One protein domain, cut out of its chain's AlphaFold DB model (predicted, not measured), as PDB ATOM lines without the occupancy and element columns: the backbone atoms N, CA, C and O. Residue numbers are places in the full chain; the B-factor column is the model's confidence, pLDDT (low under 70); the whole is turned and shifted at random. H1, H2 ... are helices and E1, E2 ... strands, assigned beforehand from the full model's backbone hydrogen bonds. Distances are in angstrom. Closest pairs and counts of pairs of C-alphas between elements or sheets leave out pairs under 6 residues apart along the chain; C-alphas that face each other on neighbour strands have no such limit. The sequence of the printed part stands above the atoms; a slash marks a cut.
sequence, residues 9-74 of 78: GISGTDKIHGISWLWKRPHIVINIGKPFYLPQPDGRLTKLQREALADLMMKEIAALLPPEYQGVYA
ATOM      1  N   GLY A   9     159.361 209.215 184.722       97.75
ATOM      2  CA  GLY A   9     159.818 208.665 183.448       97.75
ATOM      3  C   GLY A   9     161.246 209.113 183.155       97.75
ATOM      4  O   GLY A   9     161.541 210.306 183.210       97.75
ATOM      5  N   ILE A  10     162.132 208.171 182.831       97.38
ATOM      6  CA  ILE A  10     163.527 208.438 182.456       97.38
ATOM      7  C   ILE A  10     163.766 207.824 181.078       97.38
ATOM      8  O   ILE A  10     163.500 206.643 180.876       97.38
ATOM      9  N   SER A  11     164.265 208.618 180.132       96.06
ATOM     10  CA  SER A  11     164.542 208.174 178.759       96.06
ATOM     11  C   SER A  11     165.911 208.656 178.275       96.06
ATOM     12  O   SER A  11     166.452 209.635 178.795       96.06
ATOM     13  N   GLY A  12     166.487 207.964 177.285       92.25
ATOM     14  CA  GLY A  12     167.796 208.290 176.708       92.25
ATOM     15  C   GLY A  12     168.992 207.646 177.418       92.25
ATOM     16  O   GLY A  12     170.129 207.823 176.977       92.25
ATOM     17  N   THR A  13     168.769 206.887 178.496       91.00
ATOM     18  CA  THR A  13     169.816 206.118 179.195       91.00
ATOM     19  C   THR A  13     170.307 204.920 178.383       91.00
ATOM     20  O   THR A  13     171.459 204.525 178.516       91.00
ATOM     21  N   ASP A  14     169.476 204.408 177.477       88.19
ATOM     22  CA  ASP A  14     169.802 203.426 176.433       88.19
ATOM     23  C   ASP A  14     170.870 203.923 175.446       88.19
ATOM     24  O   ASP A  14     171.434 203.159 174.677       88.19
ATOM     25  N   LYS A  15     171.192 205.218 175.454       87.00
ATOM     26  CA  LYS A  15     172.270 205.786 174.629       87.00
ATOM     27  C   LYS A  15     173.614 205.799 175.363       87.00
ATOM     28  O   LYS A  15     174.634 206.153 174.772       87.00
ATOM     29  N   ILE A  16     173.638 205.401 176.637       86.38
ATOM     30  CA  ILE A  16     174.850 205.257 177.451       86.38
ATOM     31  C   ILE A  16     175.401 203.838 177.247       86.38
ATOM     32  O   ILE A  16     175.290 202.966 178.109       86.38
ATOM     33  N   HIS A  17     175.988 203.588 176.076       80.19
ATOM     34  CA  HIS A  17     176.591 202.296 175.747       80.19
ATOM     35  C   HIS A  17     178.029 202.445 175.227       80.19
ATOM     36  O   HIS A  17     178.334 203.298 174.389       80.19
ATOM     37  N   GLY A  18     178.923 201.585 175.726       78.94
ATOM     38  CA  GLY A  18     180.335 201.536 175.332       78.94
ATOM     39  C   GLY A  18     181.125 202.800 175.690       78.94
ATOM     40  O   GLY A  18     180.843 203.467 176.675       78.94
ATOM     41  N   ILE A  19     182.136 203.125 174.883       79.69
ATOM     42  CA  ILE A  19     182.987 204.326 175.031       79.69
ATOM     43  C   ILE A  19     182.407 205.511 174.225       79.69
ATOM     44  O   ILE A  19     182.781 206.663 174.426       79.69
ATOM     45  N   SER A  20     181.439 205.244 173.338       74.69
ATOM     46  CA  SER A  20     180.857 206.218 172.400       74.69
ATOM     47  C   SER A  20     180.211 207.430 173.094       74.69
ATOM     48  O   SER A  20     180.323 208.558 172.613       74.69
ATOM     49  N   TRP A  21     179.620 207.244 174.281       77.69
ATOM     50  CA  TRP A  21     179.012 208.341 175.053       77.69
ATOM     51  C   TRP A  21     180.025 209.396 175.540       77.69
ATOM     52  O   TRP A  21     179.638 210.535 175.794       77.69
ATOM     53  N   LEU A  22     181.320 209.051 175.637       78.38
ATOM     54  CA  LEU A  22     182.378 210.013 175.978       78.38
ATOM     55  C   LEU A  22     182.578 211.053 174.869       78.38
ATOM     56  O   LEU A  22     182.977 212.180 175.148       78.38
ATOM     57  N   TRP A  23     182.279 210.681 173.622       82.06
ATOM     58  CA  TRP A  23     182.431 211.539 172.447       82.06
ATOM     59  C   TRP A  23     181.157 212.323 172.130       82.06
ATOM     60  O   TRP A  23     181.225 213.420 171.577       82.06
ATOM     61  N   LYS A  24     179.986 211.799 172.511       81.50
ATOM     62  CA  LYS A  24     178.704 212.498 172.381       81.50
ATOM     63  C   LYS A  24     177.862 212.287 173.629       81.50
ATOM     64  O   LYS A  24     177.359 211.191 173.862       81.50
ATOM     65  N   ARG A  25     177.666 213.366 174.396       84.25
ATOM     66  CA  ARG A  25     176.826 213.338 175.597       84.25
ATOM     67  C   ARG A  25     175.399 212.913 175.223       84.25
ATOM     68  O   ARG A  25     174.764 213.608 174.423       84.25
ATOM     69  N   PRO A  26     174.895 211.795 175.767       87.00
ATOM     70  CA  PRO A  26     173.540 211.356 175.494       87.00
ATOM     71  C   PRO A  26     172.547 212.329 176.127       87.00
ATOM     72  O   PRO A  26     172.743 212.817 177.239       87.00
ATOM     73  N   HIS A  27     171.484 212.630 175.387       91.44
ATOM     74  CA  HIS A  27     170.410 213.482 175.871       91.44
ATOM     75  C   HIS A  27     169.463 212.647 176.734       91.44
ATOM     76  O   HIS A  27     168.742 211.799 176.206       91.44
ATOM     77  N   ILE A  28     169.499 212.881 178.045       93.81
ATOM     78  CA  ILE A  28     168.642 212.213 179.025       93.81
ATOM     79  C   ILE A  28     167.490 213.152 179.370       93.81
ATOM     80  O   ILE A  28     167.717 214.320 179.685       93.81
ATOM     81  N   VAL A  29     166.264 212.634 179.335       96.31
ATOM     82  CA  VAL A  29     165.059 213.377 179.729       96.31
ATOM     83  C   VAL A  29     164.444 212.710 180.945       96.31
ATOM     84  O   VAL A  29     164.227 211.496 180.942       96.31
ATOM     85  N   ILE A  30     164.153 213.519 181.963       97.88
ATOM     86  CA  ILE A  30     163.454 213.109 183.179       97.88
ATOM     87  C   ILE A  30     162.134 213.874 183.227       97.88
ATOM     88  O   ILE A  30     162.131 215.097 183.351       97.88
ATOM     89  N   ASN A  31     161.024 213.146 183.143       98.06
ATOM     90  CA  ASN A  31     159.679 213.691 183.264       98.06
ATOM     91  C   ASN A  31     159.089 213.262 184.604       98.06
ATOM     92  O   ASN A  31     159.018 212.072 184.910       98.06
ATOM     93  N   ILE A  32     158.665 214.236 185.405       98.19
ATOM     94  CA  ILE A  32     158.059 214.004 186.717       98.19
ATOM     95  C   ILE A  32     156.549 214.163 186.568       98.19
ATOM     96  O   ILE A  32     156.072 215.215 186.140       98.19
ATOM     97  N   GLY A  33     155.804 213.107 186.892       97.44
ATOM     98  CA  GLY A  33     154.349 213.128 186.828       97.44
ATOM     99  C   GLY A  33     153.704 213.699 188.087       97.44
ATOM    100  O   GLY A  33     154.358 214.245 188.976       97.44
ATOM    101  N   LYS A  34     152.379 213.571 188.166       97.38
ATOM    102  CA  LYS A  34     151.617 213.985 189.346       97.38
ATOM    103  C   LYS A  34     151.599 212.846 190.369       97.38
ATOM    104  O   LYS A  34     151.426 211.699 189.960       97.38
ATOM    105  N   PRO A  35     151.747 213.127 191.676       97.50
ATOM    106  CA  PRO A  35     151.553 212.108 192.696       97.50
ATOM    107  C   PRO A  35     150.166 211.465 192.589       97.50
ATOM    108  O   PRO A  35     149.173 212.166 192.386       97.50
ATOM    109  N   PHE A  36     150.098 210.151 192.768       95.50
ATOM    110  CA  PHE A  36     148.852 209.387 192.772       95.50
ATOM    111  C   PHE A  36     148.861 208.347 193.890       95.50
ATOM    112  O   PHE A  36     149.873 208.101 194.541       95.50
ATOM    113  N   TYR A  37     147.708 207.750 194.135       95.12
ATOM    114  CA  TYR A  37     147.484 206.835 195.240       95.12
ATOM    115  C   TYR A  37     147.167 205.446 194.697       95.12
ATOM    116  O   TYR A  37     146.343 205.314 193.792       95.12
ATOM    117  N   LEU A  38     147.801 204.409 195.247       91.88
ATOM    118  CA  LEU A  38     147.433 203.033 194.927       91.88
ATOM    119  C   LEU A  38     146.251 202.578 195.790       91.88
ATOM    120  O   LEU A  38     146.179 202.945 196.966       91.88
ATOM    121  N   PRO A  39     145.350 201.738 195.252       89.50
ATOM    122  CA  PRO A  39     144.341 201.069 196.059       89.50
ATOM    123  C   PRO A  39     144.993 200.353 197.245       89.50
ATOM    124  O   PRO A  39     145.951 199.596 197.068       89.50
ATOM    125  N   GLN A  40     144.483 200.586 198.456       84.06
ATOM    126  CA  GLN A  40     144.946 199.841 199.620       84.06
ATOM    127  C   GLN A  40     144.319 198.450 199.606       84.06
ATOM    128  O   GLN A  40     143.096 198.343 199.516       84.06
ATOM    129  N   PRO A  41     145.121 197.379 199.675       81.12
ATOM    130  CA  PRO A  41     144.570 196.047 199.789       81.12
ATOM    131  C   PRO A  41     144.067 195.784 201.202       81.12
ATOM    132  O   PRO A  41     144.774 196.022 202.183       81.12
ATOM    133  N   ASP A  42     142.887 195.184 201.287       80.12
ATOM    134  CA  ASP A  42     142.401 194.586 202.521       80.12
ATOM    135  C   ASP A  42     143.150 193.265 202.754       80.12
ATOM    136  O   ASP A  42     142.800 192.204 202.237       80.12
ATOM    137  N   GLY A  43     144.254 193.336 203.498       83.81
ATOM    138  CA  GLY A  43     145.070 192.175 203.849       83.81
ATOM    139  C   GLY A  43     146.113 191.787 202.794       83.81
ATOM    140  O   GLY A  43     146.726 192.630 202.136       83.81
ATOM    141  N   ARG A  44     146.418 190.487 202.689       87.56
ATOM    142  CA  ARG A  44     147.519 190.003 201.844       87.56
ATOM    143  C   ARG A  44     147.105 190.004 200.374       87.56
ATOM    144  O   ARG A  44     146.231 189.247 199.973       87.56
ATOM    145  N   LEU A  45     147.826 190.774 199.562       90.00
ATOM    146  CA  LEU A  45     147.634 190.816 198.114       90.00
ATOM    147  C   LEU A  45     147.758 189.430 197.469       90.00
ATOM    148  O   LEU A  45     148.762 188.737 197.682       90.00
ATOM    149  N   THR A  46     146.800 189.069 196.618       93.56
ATOM    150  CA  THR A  46     146.918 187.936 195.691       93.56
ATOM    151  C   THR A  46     147.908 188.255 194.567       93.56
ATOM    152  O   THR A  46     148.299 189.407 194.377       93.56
ATOM    153  N   LYS A  47     148.337 187.243 193.801       93.62
ATOM    154  CA  LYS A  47     149.213 187.455 192.634       93.62
ATOM    155  C   LYS A  47     148.574 188.421 191.624       93.62
ATOM    156  O   LYS A  47     149.208 189.406 191.265       93.62
ATOM    157  N   LEU A  48     147.310 188.184 191.275       93.38
ATOM    158  CA  LEU A  48     146.563 188.999 190.314       93.38
ATOM    159  C   LEU A  48     146.429 190.460 190.772       93.38
ATOM    160  O   LEU A  48     146.594 191.381 189.983       93.38
ATOM    161  N   GLN A  49     146.184 190.687 192.066       93.62
ATOM    162  CA  GLN A  49     146.120 192.046 192.608       93.62
ATOM    163  C   GLN A  49     147.476 192.759 192.539       93.62
ATOM    164  O   GLN A  49     147.516 193.954 192.273       93.62
ATOM    165  N   ARG A  50     148.595 192.051 192.753       93.38
ATOM    166  CA  ARG A  50     149.935 192.649 192.605       93.38
ATOM    167  C   ARG A  50     150.222 193.036 191.161       93.38
ATOM    168  O   ARG A  50     150.777 194.104 190.942       93.38
ATOM    169  N   GLU A  51     149.842 192.186 190.211       94.88
ATOM    170  CA  GLU A  51     149.987 192.459 188.776       94.88
ATOM    171  C   GLU A  51     149.168 193.692 188.379       94.88
ATOM    172  O   GLU A  51     149.731 194.638 187.844       94.88
ATOM    173  N   ALA A  52     147.899 193.773 188.788       93.94
ATOM    174  CA  ALA A  52     147.062 194.944 188.522       93.94
ATOM    175  C   ALA A  52     147.627 196.246 189.128       93.94
ATOM    176  O   ALA A  52     147.568 197.307 188.508       93.94
ATOM    177  N   LEU A  53     148.199 196.187 190.336       94.38
ATOM    178  CA  LEU A  53     148.867 197.344 190.944       94.38
ATOM    179  C   LEU A  53     150.137 197.742 190.181       94.38
ATOM    180  O   LEU A  53     150.407 198.934 190.030       94.38
ATOM    181  N   ALA A  54     150.910 196.765 189.700       94.75
ATOM    182  CA  ALA A  54     152.073 197.021 188.860       94.75
ATOM    183  C   ALA A  54     151.661 197.672 187.533       94.75
ATOM    184  O   ALA A  54     152.259 198.676 187.156       94.75
ATOM    185  N   ASP A  55     150.598 197.184 186.895       95.69
ATOM    186  CA  ASP A  55     150.064 197.753 185.656       95.69
ATOM    187  C   ASP A  55     149.629 199.209 185.837       95.69
ATOM    188  O   ASP A  55     149.922 200.050 184.987       95.69
ATOM    189  N   LEU A  56     148.978 199.541 186.959       95.44
ATOM    190  CA  LEU A  56     148.618 200.927 187.278       95.44
ATOM    191  C   LEU A  56     149.858 201.823 187.376       95.44
ATOM    192  O   LEU A  56     149.895 202.882 186.755       95.44
ATOM    193  N   MET A  57     150.898 201.391 188.099       96.06
ATOM    194  CA  MET A  57     152.150 202.153 188.189       96.06
ATOM    195  C   MET A  57     152.835 202.295 186.826       96.06
ATOM    196  O   MET A  57     153.317 203.374 186.484       96.06
ATOM    197  N   MET A  58     152.865 201.222 186.035       97.12
ATOM    198  CA  MET A  58     153.506 201.218 184.724       97.12
ATOM    199  C   MET A  58     152.785 202.111 183.717       97.12
ATOM    200  O   MET A  58     153.458 202.788 182.947       97.12
ATOM    201  N   LYS A  59     151.449 202.184 183.749       96.31
ATOM    202  CA  LYS A  59     150.670 203.114 182.913       96.31
ATOM    203  C   LYS A  59     151.007 204.575 183.221       96.31
ATOM    204  O   LYS A  59     151.215 205.355 182.292       96.31
ATOM    205  N   GLU A  60     151.140 204.930 184.501       97.44
ATOM    206  CA  GLU A  60     151.555 206.279 184.914       97.44
ATOM    207  C   GLU A  60     152.992 206.602 184.471       97.44
ATOM    208  O   GLU A  60     153.256 207.705 183.998       97.44
ATOM    209  N   ILE A  61     153.922 205.642 184.557       97.50
ATOM    210  CA  ILE A  61     155.305 205.822 184.078       97.50
ATOM    211  C   ILE A  61     155.347 205.935 182.550       97.50
ATOM    212  O   ILE A  61     155.991 206.840 182.023       97.50
ATOM    213  N   ALA A  62     154.651 205.056 181.826       97.69
ATOM    214  CA  ALA A  62     154.641 205.036 180.364       97.69
ATOM    215  C   ALA A  62     154.076 206.337 179.781       97.69
ATOM    216  O   ALA A  62     154.615 206.859 178.809       97.69
ATOM    217  N   ALA A  63     153.059 206.927 180.416       96.50
ATOM    218  CA  ALA A  63     152.523 208.226 180.016       96.50
ATOM    219  C   ALA A  63     153.553 209.378 180.081       96.50
ATOM    220  O   ALA A  63     153.352 210.406 179.434       96.50
ATOM    221  N   LEU A  64     154.649 209.215 180.836       97.56
ATOM    222  CA  LEU A  64     155.754 210.177 180.949       97.56
ATOM    223  C   LEU A  64     156.887 209.913 179.945       97.56
ATOM    224  O   LEU A  64     157.822 210.715 179.857       97.56
ATOM    225  N   LEU A  65     156.839 208.799 179.215       97.25
ATOM    226  CA  LEU A  65     157.858 208.406 178.246       97.25
ATOM    227  C   LEU A  65     157.457 208.799 176.814       97.25
ATOM    228  O   LEU A  65     156.262 208.832 176.490       97.25
ATOM    229  N   PRO A  66     158.438 209.055 175.925       95.25
ATOM    230  CA  PRO A  66     158.176 209.166 174.492       95.25
ATOM    231  C   PRO A  66     157.468 207.907 173.954       95.25
ATOM    232  O   PRO A  66     157.743 206.821 174.471       95.25
ATOM    233  N   PRO A  67     156.587 208.013 172.937       94.62
ATOM    234  CA  PRO A  67     155.782 206.897 172.424       94.62
ATOM    235  C   PRO A  67     156.571 205.615 172.128       94.62
ATOM    236  O   PRO A  67     156.131 204.521 172.471       94.62
ATOM    237  N   GLU A  68     157.763 205.749 171.554       93.38
ATOM    238  CA  GLU A  68     158.665 204.648 171.211       93.38
ATOM    239  C   GLU A  68     159.184 203.859 172.427       93.38
ATOM    240  O   GLU A  68     159.599 202.712 172.281       93.38
ATOM    241  N   TYR A  69     159.124 204.439 173.630       95.62
ATOM    242  CA  TYR A  69     159.546 203.816 174.887       95.62
ATOM    243  C   TYR A  69     158.364 203.351 175.763       95.62
ATOM    244  O   TYR A  69     158.589 202.849 176.862       95.62
ATOM    245  N   GLN A  70     157.108 203.490 175.314       95.69
ATOM    246  CA  GLN A  70     155.924 203.133 176.121       95.69
ATOM    247  C   GLN A  70     155.643 201.622 176.174       95.69
ATOM    248  O   GLN A  70     154.975 201.146 177.095       95.69
ATOM    249  N   GLY A  71     156.165 200.855 175.211       94.44
ATOM    250  CA  GLY A  71     156.005 199.401 175.156       94.44
ATOM    251  C   GLY A  71     154.537 198.957 175.173       94.44
ATOM    252  O   GLY A  71     153.683 199.575 174.541       94.44
ATOM    253  N   VAL A  72     154.244 197.895 175.931       95.00
ATOM    254  CA  VAL A  72     152.892 197.308 176.059       95.00
ATOM    255  C   VAL A  72     151.880 198.212 176.775       95.00
ATOM    256  O   VAL A  72     150.696 197.905 176.781       95.00
ATOM    257  N   TYR A  73     152.326 199.324 177.366       95.12
ATOM    258  CA  TYR A  73     151.476 200.266 178.103       95.12
ATOM    259  C   TYR A  73     151.139 201.527 177.294       95.12
ATOM    260  O   TYR A  73     150.604 202.491 177.845       95.12
ATOM    261  N   ALA A  74     151.458 201.553 175.996       92.56
ATOM    262  CA  ALA A  74     151.034 202.628 175.110       92.56
ATOM    263  C   ALA A  74     149.498 202.742 175.099       92.56
ATOM    264  O   ALA A  74     148.796 201.735 175.068       92.56
TER     265      ALA A  74
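This is residues 9 to 74 of the 78 residues of an uncharacterized protein of Chloroflexi bacterium (UniProt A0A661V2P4). With little regular structure, this is a rod: a small two-strand hairpin, E1 and E2, with a long loop whose residues 18 to 23 stick out at one end, and one helix, H1, that folds back from the other end to bring its last residues near E1. The printed part has 66 residues, 23 of them in named elements, in the order E1, E2, H1; the class is mixed and the sheet antiparallel. It is only just loose, close to extended, with a radius of gyration of the C-alphas of 16.2 A and spans of 53 by 23 by 19 A.

E1 is residues 9 to 11, from C-alpha 9 at (159.818, 208.665, 183.448). E2 is residues 29 to 32. H1, residues 47 to 62, is 22.1 A long and ends at C-alpha 62 at (154.641, 205.036, 180.364).

E1 and E2 form an antiparallel hairpin at 176 degrees, with N 9 and O 31 2.9 A apart, within hydrogen-bond range. The closest C-alphas of E1 and H1, Gly 9 and Ile 61, are 5.4 A apart. In H1 every O i to N i+4 pair is within hydrogen-bond range.

The C-alphas farthest apart, of Trp 23 and Asp 42, are 52.9 A apart. The links E1 to E2 and E2 to H1 are long. The printed part has no cut, and no printed residue is under 70 in pLDDT.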